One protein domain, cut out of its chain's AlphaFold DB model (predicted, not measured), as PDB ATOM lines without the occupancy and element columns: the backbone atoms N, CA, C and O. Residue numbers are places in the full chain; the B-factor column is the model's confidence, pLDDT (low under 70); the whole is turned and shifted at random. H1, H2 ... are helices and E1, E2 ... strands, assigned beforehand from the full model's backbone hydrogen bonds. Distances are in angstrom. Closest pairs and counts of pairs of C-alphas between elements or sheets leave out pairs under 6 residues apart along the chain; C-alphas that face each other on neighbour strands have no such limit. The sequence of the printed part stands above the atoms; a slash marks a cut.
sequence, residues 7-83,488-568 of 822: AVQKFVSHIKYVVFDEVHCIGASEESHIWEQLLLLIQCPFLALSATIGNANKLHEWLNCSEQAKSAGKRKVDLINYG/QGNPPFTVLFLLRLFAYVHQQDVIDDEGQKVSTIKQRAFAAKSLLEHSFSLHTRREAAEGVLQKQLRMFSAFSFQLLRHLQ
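AT A GLANCE: This is residues 7 to 83 and 488 to 568 of the 822 residues of an uncharacterized protein of Caenorhabditis japonica (UniProt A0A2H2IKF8). A cluster of helices is gathered round H6, which H3, H4 and H5 touch, with the long helix H8 along one side and a small sheet of two strands, E1 and E2, on the side away from H8. H1 and strand E3 lie at one end of that far side. The printed part has 158 residues, with eight named helices and three named strands that follow along the chain as H1, E1, H2, H3, E2, H4, H5, E3, H6, H7, H8; the sheet, order E1, E2, is parallel. The class is mostly helix. The whole is compact, with a radius of gyration of the C-alphas of 16.5 A, and spans 48 by 41 by 29 A.

IN THESE COORDINATES: H1, residues 7 to 13, begins at C-alpha 7 (9.810, -135.139, -23.258). E1 is residues 18 to 20, H2 residues 23 to 27, and H3 residues 32 to 41, 14.4 A long. E2 is residues 46 to 48. H4, residues 56 to 70, is 20.8 A long and begins at C-alpha 56 (17.985, -120.599, 8.400). After the cut come H5, residues 495 to 505, 15.5 A; E3, residues 517 to 519; H6, residues 521 to 533, 18.0 A; and H7, residues 537 to 540. H8, residues 548 to 566, is 26.7 A long and ends at C-alpha 566 (41.906, -131.727, -24.066).

HOW THE PARTS SIT: H6 is the hub. With residues 527 to 531 alone it touches H3, at a steep tilt of 46 degrees, opposite ways; the closest C-alphas, of Leu 40 and Leu 531, are 5.6 A apart. The same residues touch residues 66 to 70 of H4, at a shallow tilt of 25 degrees, opposite ways, closest at the C-alphas of Ala 69 and Ser 530, 6.8 A. H5 touches H6 at a shallow tilt of 32 degrees, opposite ways, closest at the C-alphas of Val 505 and Arg 524, 5.1 A. Residues 557 to 564 of H8 touch H5, about perpendicular at 82 degrees; the closest C-alphas are those of Val 495 and Ser 560, 5.2 A. H7 only just touches H4, with 3 pairs of C-alphas within 8 A, the closest those of Trp 62 and His 539, 6.5 A. E1, H2, H3 and E2 form a strand-helix-strand unit, two parallel neighbour strands with helices between, and its crossover is right-handed. H2 touches H3, closest at the C-alphas of Ile 26 and Ser 32, 4.4 A. Across E1 and E2, N 20 and O 47 are 2.8 A apart and N 47 and O 18 2.9 A, within hydrogen-bond range. E3 pairs with no named strand; residues 510 to 511 pair antiparallel with it. H1 touches no helix. In H1, H3, H4, H5, H6 and H8 every O i to N i+4 pair is within hydrogen-bond range; in H2 0 of 1 is, beside 2 of 2 O i to N i+3 pairs, and H7 is too short for an O i to N i+4 pair.

THE WHOLE: The two C-alphas farthest apart, of Gly 83 and Gln 568, are 53.5 A apart. Residues 84 to 487 are not printed, and C-alphas 83 and 488 are 21.5 A apart across the cut. Residues 71 to 83 hold no named element. Of the links that are printed whole, H5 to E3, with 11 residues, is long. The mean pLDDT of the printed part is 81.6, and it is under 70 at residues 28 to 31, 491 to 492, 510 to 519 and 545.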
ATOM      1  N   ALA A   7      10.917-134.766 -24.141       72.81
ATOM      2  CA  ALA A   7       9.810-135.139 -23.258       72.81
ATOM      3  C   ALA A   7       9.992-134.621 -21.817       72.81
ATOM      4  O   ALA A   7       9.047-134.118 -21.215       72.81
ATOM      5  N   VAL A   8      11.215-134.687 -21.274       75.38
ATOM      6  CA  VAL A   8      11.516-134.194 -19.919       75.38
ATOM      7  C   VAL A   8      11.488-132.669 -19.874       75.38
ATOM      8  O   VAL A   8      10.974-132.106 -18.913       75.38
ATOM      9  N   GLN A   9      11.996-131.985 -20.904       72.00
ATOM     10  CA  GLN A   9      11.912-130.523 -20.989       72.00
ATOM     11  C   GLN A   9      10.467-130.039 -21.120       72.00
ATOM     12  O   GLN A   9      10.083-129.097 -20.428       72.00
ATOM     13  N   LYS A  10       9.643-130.732 -21.918       73.69
ATOM     14  CA  LYS A  10       8.202-130.474 -21.976       73.69
ATOM     15  C   LYS A  10       7.568-130.687 -20.605       73.69
ATOM     16  O   LYS A  10       6.861-129.814 -20.134       73.69
ATOM     17  N   PHE A  11       7.853-131.781 -19.899       81.88
ATOM     18  CA  PHE A  11       7.346-131.965 -18.533       81.88
ATOM     19  C   PHE A  11       7.753-130.816 -17.592       81.88
ATOM     20  O   PHE A  11       6.909-130.259 -16.893       81.88
ATOM     21  N   VAL A  12       9.027-130.416 -17.618       78.06
ATOM     22  CA  VAL A  12       9.565-129.321 -16.799       78.06
ATOM     23  C   VAL A  12       8.851-127.993 -17.062       78.06
ATOM     24  O   VAL A  12       8.574-127.271 -16.105       78.06
ATOM     25  N   SER A  13       8.514-127.671 -18.315       74.19
ATOM     26  CA  SER A  13       7.829-126.415 -18.649       74.19
ATOM     27  C   SER A  13       6.404-126.326 -18.091       74.19
ATOM     28  O   SER A  13       5.876-125.227 -17.957       74.19
ATOM     29  N   HIS A  14       5.786-127.454 -17.722       83.19
ATOM     30  CA  HIS A  14       4.453-127.485 -17.111       83.19
ATOM     31  C   HIS A  14       4.480-127.323 -15.582       83.19
ATOM     32  O   HIS A  14       3.421-127.218 -14.957       83.19
ATOM     33  N   ILE A  15       5.661-127.298 -14.952       86.06
ATOM     34  CA  ILE A  15       5.786-127.170 -13.497       86.06
ATOM     35  C   ILE A  15       5.498-125.722 -13.082       86.06
ATOM     36  O   ILE A  15       6.267-124.807 -13.370       86.06
ATOM     37  N   LYS A  16       4.388-125.522 -12.362       88.75
ATOM     38  CA  LYS A  16       3.950-124.198 -11.883       88.75
ATOM     39  C   LYS A  16       4.387-123.874 -10.456       88.75
ATOM     40  O   LYS A  16       4.462-122.701 -10.106       88.75
ATOM     41  N   TYR A  17       4.638-124.888  -9.633       91.50
ATOM     42  CA  TYR A  17       5.017-124.728  -8.231       91.50
ATOM     43  C   TYR A  17       5.788-125.959  -7.752       91.50
ATOM     44  O   TYR A  17       5.469-127.074  -8.172       91.50
ATOM     45  N   VAL A  18       6.773-125.776  -6.872       91.50
ATOM     46  CA  VAL A  18       7.557-126.882  -6.293       91.50
ATOM     47  C   VAL A  18       7.559-126.795  -4.771       91.50
ATOM     48  O   VAL A  18       7.793-125.732  -4.205       91.50
ATOM     49  N   VAL A  19       7.325-127.921  -4.099       92.75
ATOM     50  CA  VAL A  19       7.465-128.035  -2.642       92.75
ATOM     51  C   VAL A  19       8.713-128.859  -2.340       92.75
ATOM     52  O   VAL A  19       8.790-130.030  -2.703       92.75
ATOM     53  N   PHE A  20       9.684-128.233  -1.686       90.19
ATOM     54  CA  PHE A  20      10.877-128.863  -1.136       90.19
ATOM     55  C   PHE A  20      10.613-129.185   0.331       90.19
ATOM     56  O   PHE A  20      10.865-128.358   1.209       90.19
ATOM     57  N   ASP A  21      10.067-130.371   0.586       88.31
ATOM     58  CA  ASP A  21       9.986-130.890   1.948       88.31
ATOM     59  C   ASP A  21      11.372-131.351   2.415       88.31
ATOM     60  O   ASP A  21      12.180-131.815   1.612       88.31
ATOM     61  N   GLU A  22      11.657-131.195   3.703       85.25
ATOM     62  CA  GLU A  22      12.947-131.527   4.314       85.25
ATOM     63  C   GLU A  22      14.173-130.878   3.633       85.25
ATOM     64  O   GLU A  22      15.218-131.507   3.475       85.25
ATOM     65  N   VAL A  23      14.112-129.579   3.305       87.75
ATOM     66  CA  VAL A  23      15.178-128.863   2.559       87.75
ATOM     67  C   VAL A  23      16.571-128.936   3.211       87.75
ATOM     68  O   VAL A  23      17.590-128.757   2.546       87.75
ATOM     69  N   HIS A  24      16.645-129.272   4.500       83.50
ATOM     70  CA  HIS A  24      17.894-129.567   5.200       83.50
ATOM     71  C   HIS A  24      18.705-130.734   4.593       83.50
ATOM     72  O   HIS A  24      19.909-130.831   4.841       83.50
ATOM     73  N   CYS A  25      18.098-131.572   3.745       79.44
ATOM     74  CA  CYS A  25      18.781-132.579   2.927       79.44
ATOM     75  C   CYS A  25      19.909-131.995   2.058       79.44
ATOM     76  O   CYS A  25      20.861-132.712   1.752       79.44
ATOM     77  N   ILE A  26      19.873-130.692   1.743       80.62
ATOM     78  CA  ILE A  26      20.951-129.987   1.028       80.62
ATOM     79  C   ILE A  26      22.317-130.085   1.727       80.62
ATOM     80  O   ILE A  26      23.340-129.953   1.071       80.62
ATOM     81  N   GLY A  27      22.363-130.322   3.044       70.69
ATOM     82  CA  GLY A  27      23.614-130.455   3.799       70.69
ATOM     83  C   GLY A  27      23.901-131.861   4.332       70.69
ATOM     84  O   GLY A  27      24.917-132.043   4.995       70.69
ATOM     85  N   ALA A  28      23.008-132.834   4.113       63.06
ATOM     86  CA  ALA A  28      23.013-134.097   4.859       63.06
ATOM     87  C   ALA A  28      23.213-135.364   4.005       63.06
ATOM     88  O   ALA A  28      23.577-136.395   4.567       63.06
ATOM     89  N   SER A  29      22.981-135.320   2.686       62.09
ATOM     90  CA  SER A  29      23.058-136.500   1.808       62.09
ATOM     91  C   SER A  29      24.192-136.427   0.777       62.09
ATOM     92  O   SER A  29      24.648-135.347   0.398       62.09
ATOM     93  N   GLU A  30      24.619-137.586   0.264       56.72
ATOM     94  CA  GLU A  30      25.527-137.682  -0.897       56.72
ATOM     95  C   GLU A  30      24.916-137.017  -2.152       56.72
ATOM     96  O   GLU A  30      25.608-136.421  -2.978       56.72
ATOM     97  N   GLU A  31      23.584-137.011  -2.231       64.44
ATOM     98  CA  GLU A  31      22.781-136.339  -3.258       64.44
ATOM     99  C   GLU A  31      22.509-134.850  -2.961       64.44
ATOM    100  O   GLU A  31      21.712-134.213  -3.652       64.44
ATOM    101  N   SER A  32      23.158-134.260  -1.952       70.94
ATOM    102  CA  SER A  32      23.019-132.839  -1.573       70.94
ATOM    103  C   SER A  32      23.155-131.882  -2.758       70.94
ATOM    104  O   SER A  32      22.390-130.927  -2.898       70.94
ATOM    105  N   HIS A  33      24.089-132.185  -3.660       73.31
ATOM    106  CA  HIS A  33      24.329-131.420  -4.879       73.31
ATOM    107  C   HIS A  33      23.097-131.354  -5.799       73.31
ATOM    108  O   HIS A  33      22.899-130.351  -6.481       73.31
ATOM    109  N   ILE A  34      22.236-132.380  -5.803       78.50
ATOM    110  CA  ILE A  34      20.997-132.401  -6.594       78.50
ATOM    111  C   ILE A  34      20.000-131.381  -6.038       78.50
ATOM    112  O   ILE A  34      19.396-130.637  -6.810       78.50
ATOM    113  N   TRP A  35      19.853-131.295  -4.712       81.88
ATOM    114  CA  TRP A  35      18.973-130.315  -4.063       81.88
ATOM    115  C   TRP A  35      19.398-128.880  -4.367       81.88
ATOM    116  O   TRP A  35      18.565-128.067  -4.771       81.88
ATOM    117  N   GLU A  36      20.696-128.586  -4.244       82.06
ATOM    118  CA  GLU A  36      21.249-127.273  -4.591       82.06
ATOM    119  C   GLU A  36      20.995-126.944  -6.070       82.06
ATOM    120  O   GLU A  36      20.469-125.878  -6.389       82.06
ATOM    121  N   GLN A  37      21.268-127.885  -6.981       81.12
ATOM    122  CA  GLN A  37      21.008-127.711  -8.412       81.12
ATOM    123  C   GLN A  37      19.529-127.450  -8.712       81.12
ATOM    124  O   GLN A  37      19.216-126.599  -9.541       81.12
ATOM    125  N   LEU A  38      18.606-128.160  -8.058       83.69
ATOM    126  CA  LEU A  38      17.172-127.953  -8.252       83.69
ATOM    127  C   LEU A  38      16.746-126.556  -7.790       83.69
ATOM    128  O   LEU A  38      16.123-125.840  -8.572       83.69
ATOM    129  N   LEU A  39      17.131-126.133  -6.583       85.56
ATOM    130  CA  LEU A  39      16.810-124.802  -6.041       85.56
ATOM    131  C   LEU A  39      17.395-123.665  -6.898       85.56
ATOM    132  O   LEU A  39      16.753-122.630  -7.102       85.56
ATOM    133  N   LEU A  40      18.582-123.867  -7.470       81.56
ATOM    134  CA  LEU A  40      19.224-122.891  -8.352       81.56
ATOM    135  C   LEU A  40      18.671-122.888  -9.783       81.56
ATOM    136  O   LEU A  40      18.788-121.870 -10.455       81.56
ATOM    137  N   LEU A  41      18.071-123.974 -10.278       78.44
ATOM    138  CA  LEU A  41      17.610-124.065 -11.674       78.44
ATOM    139  C   LEU A  41      16.102-123.879 -11.859       78.44
ATOM    140  O   LEU A  41      15.663-123.597 -12.975       78.44
ATOM    141  N   ILE A  42      15.301-124.041 -10.805       81.12
ATOM    142  CA  ILE A  42      13.848-123.841 -10.880       81.12
ATOM    143  C   ILE A  42      13.504-122.412 -11.310       81.12
ATOM    144  O   ILE A  42      14.119-121.440 -10.868       81.12
ATOM    145  N   GLN A  43      12.507-122.307 -12.189       76.31
ATOM    146  CA  GLN A  43      12.026-121.045 -12.763       76.31
ATOM    147  C   GLN A  43      10.645-120.634 -12.225       76.31
ATOM    148  O   GLN A  43      10.180-119.525 -12.502       76.31
ATOM    149  N   CYS A  44       9.998-121.509 -11.456       82.62
ATOM    150  CA  CYS A  44       8.684-121.307 -10.856       82.62
ATOM    151  C   CYS A  44       8.790-120.975  -9.353       82.62
ATOM    152  O   CYS A  44       9.835-121.222  -8.748       82.62
ATOM    153  N   PRO A  45       7.717-120.452  -8.728       88.62
ATOM    154  CA  PRO A  45       7.650-120.298  -7.278       88.62
ATOM    155  C   PRO A  45       7.831-121.632  -6.540       88.62
ATOM    156  O   PRO A  45       7.512-122.702  -7.070       88.62
ATOM    157  N   PHE A  46       8.321-121.559  -5.302       92.75
ATOM    158  CA  PHE A  46       8.537-122.735  -4.470       92.75
ATOM    159  C   PHE A  46       8.211-122.486  -2.995       92.75
ATOM    160  O   PHE A  46       8.193-121.346  -2.532       92.75
ATOM    161  N   LEU A  47       7.994-123.581  -2.267       94.19
ATOM    162  CA  LEU A  47       7.917-123.639  -0.810       94.19
ATOM    163  C   LEU A  47       9.033-124.551  -0.308       94.19
ATOM    164  O   LEU A  47       9.117-125.690  -0.755       94.19
ATOM    165  N   ALA A  48       9.872-124.076   0.609       92.69
ATOM    166  CA  ALA A  48      10.902-124.887   1.252       92.69
ATOM    167  C   ALA A  48      10.556-125.088   2.731       92.69
ATOM    168  O   ALA A  48      10.341-124.114   3.452       92.69
ATOM    169  N   LEU A  49      10.485-126.343   3.173       91.00
ATOM    170  CA  LEU A  49      10.086-126.729   4.525       91.00
ATOM    171  C   LEU A  49      11.230-127.469   5.217       91.00
ATOM    172  O   LEU A  49      11.863-128.348   4.636       91.00
ATOM    173  N   SER A  50      11.506-127.120   6.471       87.19
ATOM    174  CA  SER A  50      12.356-127.914   7.359       87.19
ATOM    175  C   SER A  50      12.173-127.479   8.809       87.19
ATOM    176  O   SER A  50      11.896-126.314   9.086       87.19
ATOM    177  N   ALA A  51      12.366-128.424   9.729       79.38
ATOM    178  CA  ALA A  51      12.350-128.188  11.168       79.38
ATOM    179  C   ALA A  51      13.753-128.144  11.811       79.38
ATOM    180  O   ALA A  51      13.863-127.890  13.006       79.38
ATOM    181  N   THR A  52      14.827-128.441  11.070       79.56
ATOM    182  CA  THR A  52      16.113-128.869  11.660       79.56
ATOM    183  C   THR A  52      17.337-128.064  11.200       79.56
ATOM    184  O   THR A  52      18.471-128.543  11.268       79.56
ATOM    185  N   ILE A  53      17.137-126.817  10.766       85.56
ATOM    186  CA  ILE A  53      18.193-125.957  10.207       85.56
ATOM    187  C   ILE A  53      18.676-124.945  11.246       85.56
ATOM    188  O   ILE A  53      17.909-124.088  11.674       85.56
ATOM    189  N   GLY A  54      19.964-124.996  11.603       82.81
ATOM    190  CA  GLY A  54      20.557-124.064  12.574       82.81
ATOM    191  C   GLY A  54      20.845-122.664  12.021       82.81
ATOM    192  O   GLY A  54      20.854-121.689  12.763       82.81
ATOM    193  N   ASN A  55      21.044-122.537  10.708       86.81
ATOM    194  CA  ASN A  55      21.410-121.292  10.025       86.81
ATOM    195  C   ASN A  55      20.376-120.877   8.965       86.81
ATOM    196  O   ASN A  55      20.740-120.539   7.836       86.81
ATOM    197  N   ALA A  56      19.088-120.884   9.325       89.31
ATOM    198  CA  ALA A  56      17.985-120.599   8.400       89.31
ATOM    199  C   ALA A  56      18.112-119.228   7.711       89.31
ATOM    200  O   ALA A  56      17.814-119.115   6.526       89.31
ATOM    201  N   ASN A  57      18.643-118.219   8.412       90.25
ATOM    202  CA  ASN A  57      18.908-116.895   7.839       90.25
ATOM    203  C   ASN A  57      19.906-116.956   6.671       90.25
ATOM    204  O   ASN A  57      19.651-116.375   5.626       90.25
ATOM    205  N   LYS A  58      20.993-117.734   6.793       89.06
ATOM    206  CA  LYS A  58      21.967-117.897   5.697       89.06
ATOM    207  C   LYS A  58      21.362-118.613   4.492       89.06
ATOM    208  O   LYS A  58      21.666-118.274   3.352       89.06
ATOM    209  N   LEU A  59      20.519-119.618   4.743       90.69
ATOM    210  CA  LEU A  59      19.787-120.301   3.677       90.69
ATOM    211  C   LEU A  59      18.822-119.333   2.976       90.69
ATOM    212  O   LEU A  59      18.761-119.316   1.751       90.69
ATOM    213  N   HIS A  60      18.098-118.516   3.743       92.62
ATOM    214  CA  HIS A  60      17.186-117.498   3.222       92.62
ATOM    215  C   HIS A  60      17.911-116.444   2.387       92.62
ATOM    216  O   HIS A  60      17.484-116.190   1.264       92.62
ATOM    217  N   GLU A  61      19.014-115.886   2.885       91.12
ATOM    218  CA  GLU A  61      19.847-114.927   2.154       91.12
ATOM    219  C   GLU A  61      20.284-115.500   0.804       91.12
ATOM    220  O   GLU A  61      20.079-114.871  -0.233       91.12
ATOM    221  N   TRP A  62      20.804-116.729   0.801       90.50
ATOM    222  CA  TRP A  62      21.205-117.421  -0.420       90.50
ATOM    223  C   TRP A  62      20.041-117.625  -1.401       90.50
ATOM    224  O   TRP A  62      20.148-117.259  -2.575       90.50
ATOM    225  N   LEU A  63      18.918-118.181  -0.931       90.81
ATOM    226  CA  LEU A  63      17.736-118.426  -1.763       90.81
ATOM    227  C   LEU A  63      17.167-117.122  -2.327       90.81
ATOM    228  O   LEU A  63      16.791-117.068  -3.498       90.81
ATOM    229  N   ASN A  64      17.134-116.065  -1.516       91.12
ATOM    230  CA  ASN A  64      16.658-114.757  -1.931       91.12
ATOM    231  C   ASN A  64      17.580-114.133  -2.987       91.12
ATOM    232  O   ASN A  64      17.086-113.672  -4.013       91.12
ATOM    233  N   CYS A  65      18.902-114.179  -2.793       88.00
ATOM    234  CA  CYS A  65      19.877-113.731  -3.792       88.00
ATOM    235  C   CYS A  65      19.713-114.482  -5.123       88.00
ATOM    236  O   CYS A  65      19.655-113.863  -6.185       88.00
ATOM    237  N   SER A  66      19.579-115.810  -5.065       86.31
ATOM    238  CA  SER A  66      19.387-116.645  -6.252       86.31
ATOM    239  C   SER A  66      18.069-116.341  -6.977       86.31
ATOM    240  O   SER A  66      18.054-116.188  -8.199       86.31
ATOM    241  N   GLU A  67      16.950-116.184  -6.263       87.00
ATOM    242  CA  GLU A  67      15.669-115.833  -6.894       87.00
ATOM    243  C   GLU A  67      15.637-114.420  -7.464       87.00
ATOM    244  O   GLU A  67      15.065-114.207  -8.537       87.00
ATOM    245  N   GLN A  68      16.264-113.455  -6.796       87.12
ATOM    246  CA  GLN A  68      16.380-112.099  -7.320       87.12
ATOM    247  C   GLN A  68      17.181-112.083  -8.624       87.12
ATOM    248  O   GLN A  68      16.748-111.444  -9.585       87.12
ATOM    249  N   ALA A  69      18.276-112.845  -8.703       81.88
ATOM    250  CA  ALA A  69      19.031-113.014  -9.940       81.88
ATOM    251  C   ALA A  69      18.158-113.641 -11.041       81.88
ATOM    252  O   ALA A  69      17.996-113.056 -12.111       81.88
ATOM    253  N   LYS A  70      17.504-114.777 -10.767       78.94
ATOM    254  CA  LYS A  70      16.670-115.505 -11.744       78.94
ATOM    255  C   LYS A  70      15.487-114.704 -12.278       78.94
ATOM    256  O   LYS A  70      15.150-114.801 -13.455       78.94
ATOM    257  N   SER A  71      14.836-113.936 -11.413       77.75
ATOM    258  CA  SER A  71      13.593-113.229 -11.731       77.75
ATOM    259  C   SER A  71      13.795-111.773 -12.156       77.75
ATOM    260  O   SER A  71      12.804-111.059 -12.327       77.75
ATOM    261  N   ALA A  72      15.046-111.318 -12.309       78.00
ATOM    262  CA  ALA A  72      15.386-109.903 -12.481       78.00
ATOM    263  C   ALA A  72      14.733-109.017 -11.398       78.00
ATOM    264  O   ALA A  72      14.167-107.965 -11.685       78.00
ATOM    265  N   GLY A  73      14.753-109.497 -10.151       79.06
ATOM    266  CA  GLY A  73      14.201-108.820  -8.976       79.06
ATOM    267  C   GLY A  73      12.678-108.892  -8.817       79.06
ATOM    268  O   GLY A  73      12.150-108.303  -7.879       79.06
ATOM    269  N   LYS A  74      11.949-109.603  -9.688       83.44
ATOM    270  CA  LYS A  74      10.477-109.693  -9.615       83.44
ATOM    271  C   LYS A  74       9.966-110.592  -8.490       83.44
ATOM    272  O   LYS A  74       8.823-110.439  -8.069       83.44
ATOM    273  N   ARG A  75      10.766-111.563  -8.043       86.25
ATOM    274  CA  ARG A  75      10.413-112.507  -6.977       86.25
ATOM    275  C   ARG A  75      11.346-112.339  -5.788       86.25
ATOM    276  O   ARG A  75      12.549-112.145  -5.954       86.25
ATOM    277  N   LYS A  76      10.767-112.459  -4.597       91.06
ATOM    278  CA  LYS A  76      11.457-112.431  -3.310       91.06
ATOM    279  C   LYS A  76      11.163-113.732  -2.569       91.06
ATOM    280  O   LYS A  76      10.082-114.297  -2.725       91.06
ATOM    281  N   VAL A  77      12.123-114.188  -1.775       93.50
ATOM    282  CA  VAL A  77      11.918-115.292  -0.837       93.50
ATOM    283  C   VAL A  77      11.620-114.690   0.530       93.50
ATOM    284  O   VAL A  77      12.381-113.851   1.013       93.50
ATOM    285  N   ASP A  78      10.527-115.108   1.157       94.69
ATOM    286  CA  ASP A  78      10.190-114.717   2.524       94.69
ATOM    287  C   ASP A  78      10.520-115.862   3.488       94.69
ATOM    288  O   ASP A  78      10.193-117.022   3.234       94.69
ATOM    289  N   LEU A  79      11.195-115.533   4.591       94.44
ATOM    290  CA  LEU A  79      11.496-116.481   5.658       94.44
ATOM    291  C   LEU A  79      10.396-116.416   6.713       94.44
ATOM    292  O   LEU A  79      10.207-115.390   7.364       94.44
ATOM    293  N   ILE A  80       9.709-117.536   6.906       92.56
ATOM    294  CA  ILE A  80       8.747-117.715   7.990       92.56
ATOM    295  C   ILE A  80       9.393-118.646   9.009       92.56
ATOM    296  O   ILE A  80       9.648-119.811   8.708       92.56
ATOM    297  N   ASN A  81       9.666-118.131  10.207       87.38
ATOM    298  CA  ASN A  81      10.198-118.924  11.309       87.38
ATOM    299  C   ASN A  81       9.125-119.114  12.384       87.38
ATOM    300  O   ASN A  81       8.465-118.157  12.789       87.38
ATOM    301  N   TYR A  82       8.975-120.349  12.856       82.62
ATOM    302  CA  TYR A  82       8.103-120.692  13.968       82.62
ATOM    303  C   TYR A  82       8.891-121.532  14.973       82.62
ATOM    304  O   TYR A  82       9.115-122.722  14.762       82.62
ATOM    305  N   GLY A  83       9.338-120.895  16.057       73.06
ATOM    306  CA  GLY A  83      10.179-121.533  17.074       73.06
ATOM    307  C   GLY A  83       9.409-122.333  18.124       73.06
ATOM    308  O   GLY A  83      10.021-122.995  18.959       73.06
ATOM    309  N   GLN A 488      25.898-126.438   5.312       79.12
ATOM    310  CA  GLN A 488      27.054-125.976   4.563       79.12
ATOM    311  C   GLN A 488      26.880-126.410   3.115       79.12
ATOM    312  O   GLN A 488      26.549-127.562   2.851       79.12
ATOM    313  N   GLY A 489      27.097-125.486   2.185       73.19
ATOM    314  CA  GLY A 489      27.193-125.820   0.776       73.19
ATOM    315  C   GLY A 489      28.459-126.620   0.506       73.19
ATOM    316  O   GLY A 489      29.566-126.239   0.916       73.19
ATOM    317  N   ASN A 490      28.289-127.725  -0.208       70.38
ATOM    318  CA  ASN A 490      29.395-128.442  -0.820       70.38
ATOM    319  C   ASN A 490      29.824-127.687  -2.080       70.38
ATOM    320  O   ASN A 490      28.988-127.018  -2.692       70.38
ATOM    321  N   PRO A 491      31.106-127.723  -2.475       65.25
ATOM    322  CA  PRO A 491      31.518-127.085  -3.704       65.25
ATOM    323  C   PRO A 491      30.800-127.829  -4.838       65.25
ATOM    324  O   PRO A 491      30.938-129.043  -4.979       65.25
ATOM    325  N   PRO A 492      29.944-127.146  -5.595       60.88
ATOM    326  CA  PRO A 492      28.767-127.810  -6.162       60.88
ATOM    327  C   PRO A 492      29.013-128.521  -7.504       60.88
ATOM    328  O   PRO A 492      28.096-129.155  -8.033       60.88
ATOM    329  N   PHE A 493      30.206-128.405  -8.102       73.12
ATOM    330  CA  PHE A 493      30.417-128.742  -9.513       73.12
ATOM    331  C   PHE A 493      31.651-129.623  -9.717       73.12
ATOM    332  O   PHE A 493      32.774-129.197  -9.480       73.12
ATOM    333  N   THR A 494      31.445-130.835 -10.231       80.25
ATOM    334  CA  THR A 494      32.512-131.672 -10.798       80.25
ATOM    335  C   THR A 494      32.757-131.315 -12.266       80.25
ATOM    336  O   THR A 494      31.925-130.674 -12.916       80.25
ATOM    337  N   VAL A 495      33.862-131.793 -12.843       87.06
ATOM    338  CA  VAL A 495      34.155-131.618 -14.279       87.06
ATOM    339  C   VAL A 495      33.005-132.142 -15.158       87.06
ATOM    340  O   VAL A 495      32.586-131.473 -16.103       87.06
ATOM    341  N   LEU A 496      32.426-133.300 -14.815       86.25
ATOM    342  CA  LEU A 496      31.273-133.856 -15.536       86.25
ATOM    343  C   LEU A 496      29.989-133.052 -15.325       86.25
ATOM    344  O   LEU A 496      29.164-132.971 -16.235       86.25
ATOM    345  N   PHE A 497      29.799-132.439 -14.155       84.06
ATOM    346  CA  PHE A 497      28.687-131.513 -13.967       84.06
ATOM    347  C   PHE A 497      28.807-130.315 -14.915       84.06
ATOM    348  O   PHE A 497      27.834-129.967 -15.580       84.06
ATOM    349  N   LEU A 498      29.998-129.723 -15.031       87.62
ATOM    350  CA  LEU A 498      30.224-128.607 -15.950       87.62
ATOM    351  C   LEU A 498      30.011-129.026 -17.408       87.62
ATOM    352  O   LEU A 498      29.390-128.279 -18.158       87.62
ATOM    353  N   LEU A 499      30.406-130.245 -17.796       88.69
ATOM    354  CA  LEU A 499      30.072-130.801 -19.113       88.69
ATOM    355  C   LEU A 499      28.552-130.839 -19.355       88.69
ATOM    356  O   LEU A 499      28.084-130.376 -20.396       88.69
ATOM    357  N   ARG A 500      27.771-131.334 -18.383       86.69
ATOM    358  CA  ARG A 500      26.297-131.347 -18.453       86.69
ATOM    359  C   ARG A 500      25.723-129.935 -18.536       86.69
ATOM    360  O   ARG A 500      24.773-129.708 -19.282       86.69
ATOM    361  N   LEU A 501      26.305-128.984 -17.806       86.19
ATOM    362  CA  LEU A 501      25.889-127.586 -17.818       86.19
ATOM    363  C   LEU A 501      26.130-126.938 -19.190       86.19
ATOM    364  O   LEU A 501      25.223-126.313 -19.735       86.19
ATOM    365  N   PHE A 502      27.308-127.136 -19.787       88.31
ATOM    366  CA  PHE A 502      27.610-126.652 -21.138       88.31
ATOM    367  C   PHE A 502      26.689-127.277 -22.189       88.31
ATOM    368  O   PHE A 502      26.176-126.568 -23.058       88.31
ATOM    369  N   ALA A 503      26.417-128.579 -22.080       86.62
ATOM    370  CA  ALA A 503      25.485-129.268 -22.968       86.62
ATOM    371  C   ALA A 503      24.038-128.773 -22.811       86.62
ATOM    372  O   ALA A 503      23.323-128.664 -23.806       86.62
ATOM    373  N   TYR A 504      23.612-128.440 -21.588       84.19
ATOM    374  CA  TYR A 504      22.315-127.815 -21.324       84.19
ATOM    375  C   TYR A 504      22.211-126.445 -22.004       84.19
ATOM    376  O   TYR A 504      21.240-126.186 -22.711       84.19
ATOM    377  N   VAL A 505      23.225-125.583 -21.870       85.75
ATOM    378  CA  VAL A 505      23.234-124.262 -22.522       85.75
ATOM    379  C   VAL A 505      23.059-124.392 -24.041       85.75
ATOM    380  O   VAL A 505      22.194-123.725 -24.613       85.75
ATOM    381  N   HIS A 506      23.780-125.321 -24.672       86.12
ATOM    382  CA  HIS A 506      23.769-125.548 -26.124       86.12
ATOM    383  C   HIS A 506      22.635-126.455 -26.635       86.12
ATOM    384  O   HIS A 506      22.659-126.886 -27.788       86.12
ATOM    385  N   GLN A 507      21.629-126.766 -25.813       79.44
ATOM    386  CA  GLN A 507      20.453-127.507 -26.274       79.44
ATOM    387  C   GLN A 507      19.684-126.724 -27.360       79.44
ATOM    388  O   GLN A 507      19.791-125.504 -27.451       79.44
ATOM    389  N   GLN A 508      18.894-127.411 -28.192       77.06
ATOM    390  CA  GLN A 508      17.981-126.737 -29.121       77.06
ATOM    391  C   GLN A 508      16.911-125.941 -28.358       77.06
ATOM    392  O   GLN A 508      16.490-126.337 -27.268       77.06
ATOM    393  N   ASP A 509      16.490-124.810 -28.927       77.00
ATOM    394  CA  ASP A 509      15.428-123.987 -28.348       77.00
ATOM    395  C   ASP A 509      14.117-124.786 -28.275       77.00
ATOM    396  O   ASP A 509      13.701-125.403 -29.256       77.00
ATOM    397  N   VAL A 510      13.464-124.760 -27.112       68.06
ATOM    398  CA  VAL A 510      12.155-125.399 -26.910       68.06
ATOM    399  C   VAL A 510      11.062-124.369 -27.155       68.06
ATOM    400  O   VAL A 510      11.122-123.261 -26.612       68.06
ATOM    401  N   ILE A 511      10.077-124.752 -27.960       69.81
ATOM    402  CA  ILE A 511       8.897-123.956 -28.294       69.81
ATOM    403  C   ILE A 511       7.701-124.555 -27.535       69.81
ATOM    404  O   ILE A 511       7.604-125.781 -27.448       69.81
ATOM    405  N   ASP A 512       6.847-123.727 -26.932       66.12
ATOM    406  CA  ASP A 512       5.588-124.194 -26.336       66.12
ATOM    407  C   ASP A 512       4.541-124.535 -27.404       66.12
ATOM    408  O   ASP A 512       4.719-124.305 -28.602       66.12
ATOM    409  N   ASP A 513       3.421-125.090 -26.939       65.88
ATOM    410  CA  ASP A 513       2.263-125.417 -27.770       65.88
ATOM    411  C   ASP A 513       1.618-124.149 -28.402       65.88
ATOM    412  O   ASP A 513       0.807-124.269 -29.317       65.88
ATOM    413  N   GLU A 514       2.013-122.940 -27.970       65.88
ATOM    414  CA  GLU A 514       1.562-121.629 -28.471       65.88
ATOM    415  C   GLU A 514       2.560-120.978 -29.456       65.88
ATOM    416  O   GLU A 514       2.313-119.884 -29.970       65.88
ATOM    417  N   GLY A 515       3.684-121.638 -29.763       66.44
ATOM    418  CA  GLY A 515       4.690-121.149 -30.709       66.44
ATOM    419  C   GLY A 515       5.727-120.176 -30.125       66.44
ATOM    420  O   GLY A 515       6.574-119.675 -30.871       66.44
ATOM    421  N   GLN A 516       5.720-119.906 -28.817       65.50
ATOM    422  CA  GLN A 516       6.714-119.064 -28.150       65.50
ATOM    423  C   GLN A 516       7.942-119.865 -27.710       65.50
ATOM    424  O   GLN A 516       7.873-121.014 -27.275       65.50
ATOM    425  N   LYS A 517       9.117-119.234 -27.796       63.16
ATOM    426  CA  LYS A 517      10.373-119.824 -27.317       63.16
ATOM    427  C   LYS A 517      10.426-119.784 -25.789       63.16
ATOM    428  O   LYS A 517      10.792-118.765 -25.206       63.16
ATOM    429  N   VAL A 518      10.123-120.911 -25.153       62.81
ATOM    430  CA  VAL A 518      10.119-121.075 -23.688       62.81
ATOM    431  C   VAL A 518      11.533-121.128 -23.112       62.81
ATOM    432  O   VAL A 518      11.782-120.655 -22.007       62.81
ATOM    433  N   SER A 519      12.471-121.724 -23.850       69.12
ATOM    434  CA  SER A 519      13.853-121.913 -23.404       69.12
ATOM    435  C   SER A 519      14.806-121.531 -24.523       69.12
ATOM    436  O   SER A 519      15.057-122.316 -25.437       69.12
ATOM    437  N   THR A 520      15.327-120.310 -24.459       76.38
ATOM    438  CA  THR A 520      16.370-119.811 -25.366       76.38
ATOM    439  C   THR A 520      17.766-120.079 -24.811       76.38
ATOM    440  O   THR A 520      17.964-120.132 -23.594       76.38
ATOM    441  N   ILE A 521      18.774-120.145 -25.685       82.00
ATOM    442  CA  ILE A 521      20.188-120.222 -25.265       82.00
ATOM    443  C   ILE A 521      20.575-119.118 -24.271       82.00
ATOM    444  O   ILE A 521      21.296-119.384 -23.314       82.00
ATOM    445  N   LYS A 522      20.052-117.895 -24.440       81.06
ATOM    446  CA  LYS A 522      20.320-116.767 -23.532       81.06
ATOM    447  C   LYS A 522      19.787-117.034 -22.125       81.06
ATOM    448  O   LYS A 522      20.507-116.816 -21.157       81.06
ATOM    449  N   GLN A 523      18.557-117.535 -22.011       75.81
ATOM    450  CA  GLN A 523      17.957-117.885 -20.720       75.81
ATOM    451  C   GLN A 523      18.698-119.050 -20.055       75.81
ATOM    452  O   GLN A 523      18.980-118.987 -18.860       75.81
ATOM    453  N   ARG A 524      19.085-120.081 -20.820       80.56
ATOM    454  CA  ARG A 524      19.861-121.211 -20.285       80.56
ATOM    455  C   ARG A 524      21.260-120.799 -19.840       80.56
ATOM    456  O   ARG A 524      21.692-121.201 -18.764       80.56
ATOM    457  N   ALA A 525      21.950-119.973 -20.625       83.19
ATOM    458  CA  ALA A 525      23.254-119.419 -20.268       83.19
ATOM    459  C   ALA A 525      23.169-118.551 -19.008       83.19
ATOM    460  O   ALA A 525      24.024-118.653 -18.131       83.19
ATOM    461  N   PHE A 526      22.117-117.739 -18.887       81.19
ATOM    462  CA  PHE A 526      21.860-116.949 -17.688       81.19
ATOM    463  C   PHE A 526      21.613-117.834 -16.459       81.19
ATOM    464  O   PHE A 526      22.237-117.618 -15.425       81.19
ATOM    465  N   ALA A 527      20.781-118.872 -16.581       77.38
ATOM    466  CA  ALA A 527      20.535-119.827 -15.501       77.38
ATOM    467  C   ALA A 527      21.819-120.566 -15.083       77.38
ATOM    468  O   ALA A 527      22.110-120.675 -13.894       77.38
ATOM    469  N   ALA A 528      22.622-121.013 -16.052       81.88
ATOM    470  CA  ALA A 528      23.909-121.650 -15.799       81.88
ATOM    471  C   ALA A 528      24.887-120.710 -15.081       81.88
ATOM    472  O   ALA A 528      25.505-121.100 -14.094       81.88
ATOM    473  N   LYS A 529      24.986-119.455 -15.531       83.94
ATOM    474  CA  LYS A 529      25.810-118.426 -14.891       83.94
ATOM    475  C   LYS A 529      25.348-118.145 -13.458       83.94
ATOM    476  O   LYS A 529      26.173-118.160 -12.552       83.94
ATOM    477  N   SER A 530      24.045-117.959 -13.252       80.12
ATOM    478  CA  SER A 530      23.451-117.729 -11.930       80.12
ATOM    479  C   SER A 530      23.768-118.872 -10.966       80.12
ATOM    480  O   SER A 530      24.079-118.630  -9.806       80.12
ATOM    481  N   LEU A 531      23.734-120.116 -11.447       79.81
ATOM    482  CA  LEU A 531      24.086-121.290 -10.654       79.81
ATOM    483  C   LEU A 531      25.569-121.283 -10.242       79.81
ATOM    484  O   LEU A 531      25.869-121.560  -9.084       79.81
ATOM    485  N   LEU A 532      26.487-120.904 -11.140       81.38
ATOM    486  CA  LEU A 532      27.917-120.799 -10.818       81.38
ATOM    487  C   LEU A 532      28.238-119.631  -9.866       81.38
ATOM    488  O   LEU A 532      29.133-119.746  -9.030       81.38
ATOM    489  N   GLU A 533      27.533-118.505  -9.995       82.81
ATOM    490  CA  GLU A 533      27.777-117.285  -9.209       82.81
ATOM    491  C   GLU A 533      27.113-117.301  -7.830       82.81
ATOM    492  O   GLU A 533      27.646-116.704  -6.895       82.81
ATOM    493  N   HIS A 534      25.986-117.997  -7.690       82.50
ATOM    494  CA  HIS A 534      25.194-118.049  -6.463       82.50
ATOM    495  C   HIS A 534      25.166-119.457  -5.856       82.50
ATOM    496  O   HIS A 534      24.122-119.900  -5.388       82.50
ATOM    497  N   SER A 535      26.292-120.177  -5.838       83.19
ATOM    498  CA  SER A 535      26.376-121.435  -5.083       83.19
ATOM    499  C   SER A 535      26.170-121.200  -3.586       83.19
ATOM    500  O   SER A 535      26.616-120.196  -3.019       83.19
ATOM    501  N   PHE A 536      25.548-122.169  -2.920       85.12
ATOM    502  CA  PHE A 536      25.373-122.152  -1.477       85.12
ATOM    503  C   PHE A 536      26.720-122.168  -0.736       85.12
ATOM    504  O   PHE A 536      26.876-121.505   0.290       85.12
ATOM    505  N   SER A 537      27.737-122.825  -1.309       80.69
ATOM    506  CA  SER A 537      29.100-122.862  -0.759       80.69
ATOM    507  C   SER A 537      29.700-121.462  -0.563       80.69
ATOM    508  O   SER A 537      30.353-121.221   0.452       80.69
ATOM    509  N   LEU A 538      29.396-120.513  -1.458       81.06
ATOM    510  CA  LEU A 538      29.838-119.114  -1.372       81.06
ATOM    511  C   LEU A 538      29.193-118.330  -0.219       81.06
ATOM    512  O   LEU A 538      29.701-117.285   0.164       81.06
ATOM    513  N   HIS A 539      28.089-118.820   0.344       80.31
ATOM    514  CA  HIS A 539      27.372-118.151   1.433       80.31
ATOM    515  C   HIS A 539      27.709-118.762   2.802       80.31
ATOM    516  O   HIS A 539      27.611-118.107   3.844       80.31
ATOM    517  N   THR A 540      28.108-120.037   2.830       80.19
ATOM    518  CA  THR A 540      28.297-120.779   4.085       80.19
ATOM    519  C   THR A 540      29.749-121.030   4.464       80.19
ATOM    520  O   THR A 540      30.028-121.157   5.658       80.19
ATOM    521  N   ARG A 541      30.661-121.146   3.487       78.44
ATOM    522  CA  ARG A 541      32.069-121.489   3.730       78.44
ATOM    523  C   ARG A 541      32.867-120.273   4.193       78.44
ATOM    524  O   ARG A 541      32.607-119.152   3.763       78.44
ATOM    525  N   ARG A 542      33.847-120.490   5.076       73.75
ATOM    526  CA  ARG A 542      34.690-119.401   5.608       73.75
ATOM    527  C   ARG A 542      35.591-118.828   4.517       73.75
ATOM    528  O   ARG A 542      35.782-117.621   4.449       73.75
ATOM    529  N   GLU A 543      36.034-119.691   3.611       71.50
ATOM    530  CA  GLU A 543      36.858-119.386   2.440       71.50
ATOM    531  C   GLU A 543      36.183-118.396   1.468       71.50
ATOM    532  O   GLU A 543      36.834-117.823   0.591       71.50
ATOM    533  N   ALA A 544      34.871-118.173   1.605       74.31
ATOM    534  CA  ALA A 544      34.127-117.236   0.775       74.31
ATOM    535  C   ALA A 544      34.202-115.774   1.249       74.31
ATOM    536  O   ALA A 544      33.970-114.880   0.436       74.31
ATOM    537  N   ALA A 545      34.555-115.510   2.515       68.75
ATOM    538  CA  ALA A 545      34.460-114.175   3.120       68.75
ATOM    539  C   ALA A 545      35.311-113.098   2.411       68.75
ATOM    540  O   ALA A 545      34.919-111.937   2.374       68.75
ATOM    541  N   GLU A 546      36.432-113.485   1.789       72.50
ATOM    542  CA  GLU A 546      37.313-112.589   1.013       72.50
ATOM    543  C   GLU A 546      37.144-112.727  -0.517       72.50
ATOM    544  O   GLU A 546      37.973-112.257  -1.299       72.50
ATOM    545  N   GLY A 547      36.111-113.440  -0.983       76.12
ATOM    546  CA  GLY A 547      35.921-113.748  -2.407       76.12
ATOM    547  C   GLY A 547      36.964-114.718  -2.986       76.12
ATOM    548  O   GLY A 547      36.985-114.959  -4.196       76.12
ATOM    549  N   VAL A 548      37.817-115.304  -2.142       76.44
ATOM    550  CA  VAL A 548      38.844-116.277  -2.539       76.44
ATOM    551  C   VAL A 548      38.198-117.526  -3.136       76.44
ATOM    552  O   VAL A 548      38.551-117.920  -4.249       76.44
ATOM    553  N   LEU A 549      37.172-118.078  -2.479       78.44
ATOM    554  CA  LEU A 549      36.414-119.209  -3.017       78.44
ATOM    555  C   LEU A 549      35.778-118.887  -4.382       78.44
ATOM    556  O   LEU A 549      35.787-119.724  -5.278       78.44
ATOM    557  N   GLN A 550      35.289-117.659  -4.593       81.38
ATOM    558  CA  GLN A 550      34.715-117.257  -5.883       81.38
ATOM    559  C   GLN A 550      35.768-117.258  -7.001       81.38
ATOM    560  O   GLN A 550      35.491-117.708  -8.116       81.38
ATOM    561  N   LYS A 551      36.989-116.790  -6.715       80.56
ATOM    562  CA  LYS A 551      38.115-116.866  -7.658       80.56
ATOM    563  C   LYS A 551      38.504-118.317  -7.938       80.56
ATOM    564  O   LYS A 551      38.671-118.673  -9.101       80.56
ATOM    565  N   GLN A 552      38.574-119.160  -6.909       80.12
ATOM    566  CA  GLN A 552      38.885-120.585  -7.053       80.12
ATOM    567  C   GLN A 552      37.851-121.313  -7.913       80.12
ATOM    568  O   GLN A 552      38.232-121.991  -8.860       80.12
ATOM    569  N   LEU A 553      36.550-121.113  -7.679       82.25
ATOM    570  CA  LEU A 553      35.491-121.732  -8.488       82.25
ATOM    571  C   LEU A 553      35.525-121.271  -9.956       82.25
ATOM    572  O   LEU A 553      35.285-122.072 -10.865       82.25
ATOM    573  N   ARG A 554      35.867-120.002 -10.218       85.56
ATOM    574  CA  ARG A 554      36.079-119.496 -11.587       85.56
ATOM    575  C   ARG A 554      37.261-120.187 -12.263       85.56
ATOM    576  O   ARG A 554      37.121-120.652 -13.393       85.56
ATOM    577  N   MET A 555      38.393-120.296 -11.572       86.12
ATOM    578  CA  MET A 555      39.579-120.968 -12.110       86.12
ATOM    579  C   MET A 555      39.363-122.467 -12.280       86.12
ATOM    580  O   MET A 555      39.776-123.024 -13.293       86.12
ATOM    581  N   PHE A 556      38.621-123.098 -11.375       85.38
ATOM    582  CA  PHE A 556      38.189-124.482 -11.502       85.38
ATOM    583  C   PHE A 556      37.283-124.698 -12.722       85.38
ATOM    584  O   PHE A 556      37.441-125.674 -13.457       85.38
ATOM    585  N   SER A 557      36.362-123.768 -12.986       87.25
ATOM    586  CA  SER A 557      35.502-123.820 -14.175       87.25
ATOM    587  C   SER A 557      36.321-123.706 -15.464       87.25
ATOM    588  O   SER A 557      36.081-124.442 -16.422       87.25
ATOM    589  N   ALA A 558      37.331-122.831 -15.475       89.00
ATOM    590  CA  ALA A 558      38.245-122.675 -16.603       89.00
ATOM    591  C   ALA A 558      39.147-123.908 -16.801       89.00
ATOM    592  O   ALA A 558      39.287-124.386 -17.929       89.00
ATOM    593  N   PHE A 559      39.687-124.468 -15.716       89.56
ATOM    594  CA  PHE A 559      40.405-125.742 -15.704       89.56
ATOM    595  C   PHE A 559      39.550-126.861 -16.303       89.56
ATOM    596  O   PHE A 559      39.977-127.532 -17.241       89.56
ATOM    597  N   SER A 560      38.319-127.012 -15.815       90.44
ATOM    598  CA  SER A 560      37.387-128.042 -16.270       90.44
ATOM    599  C   SER A 560      37.074-127.893 -17.756       90.44
ATOM    600  O   SER A 560      37.085-128.877 -18.489       90.44
ATOM    601  N   PHE A 561      36.857-126.661 -18.228       91.38
ATOM    602  CA  PHE A 561      36.657-126.381 -19.647       91.38
ATOM    603  C   PHE A 561      37.870-126.804 -20.490       91.38
ATOM    604  O   PHE A 561      37.699-127.465 -21.515       91.38
ATOM    605  N   GLN A 562      39.096-126.479 -20.062       92.19
ATOM    606  CA  GLN A 562      40.297-126.892 -20.795       92.19
ATOM    607  C   GLN A 562      40.536-128.399 -20.749       92.19
ATOM    608  O   GLN A 562      40.899-128.971 -21.773       92.19
ATOM    609  N   LEU A 563      40.297-129.058 -19.614       92.06
ATOM    610  CA  LEU A 563      40.421-130.510 -19.507       92.06
ATOM    611  C   LEU A 563      39.425-131.217 -20.436       92.06
ATOM    612  O   LEU A 563      39.805-132.103 -21.196       92.06
ATOM    613  N   LEU A 564      38.163-130.781 -20.442       93.19
ATOM    614  CA  LEU A 564      37.141-131.320 -21.341       93.19
ATOM    615  C   LEU A 564      37.491-131.096 -22.820       93.19
ATOM    616  O   LEU A 564      37.209-131.959 -23.650       93.19
ATOM    617  N   ARG A 565      38.130-129.971 -23.167       92.56
ATOM    618  CA  ARG A 565      38.660-129.735 -24.521       92.56
ATOM    619  C   ARG A 565      39.847-130.631 -24.851       92.56
ATOM    620  O   ARG A 565      39.910-131.145 -25.963       92.56
ATOM    621  N   HIS A 566      40.763-130.830 -23.904       91.06
ATOM    622  CA  HIS A 566      41.906-131.727 -24.066       91.06
ATOM    623  C   HIS A 566      41.443-133.165 -24.343       91.06
ATOM    624  O   HIS A 566      41.931-133.804 -25.268       91.06
ATOM    625  N   LEU A 567      40.409-133.619 -23.629       91.94
ATOM    626  CA  LEU A 567      39.741-134.907 -23.847       91.94
ATOM    627  C   LEU A 567      38.775-134.911 -25.047       91.94
ATOM    628  O   LEU A 567      38.054-135.883 -25.250       91.94
ATOM    629  N   GLN A 568      38.721-133.838 -25.842       92.25
ATOM    630  CA  GLN A 568      37.853-133.705 -27.020       92.25
ATOM    631  C   GLN A 568      36.352-133.926 -26.741       92.25
ATOM    632  O   GLN A 568      35.606-134.344 -27.628       92.25
TER     633      GLN A 568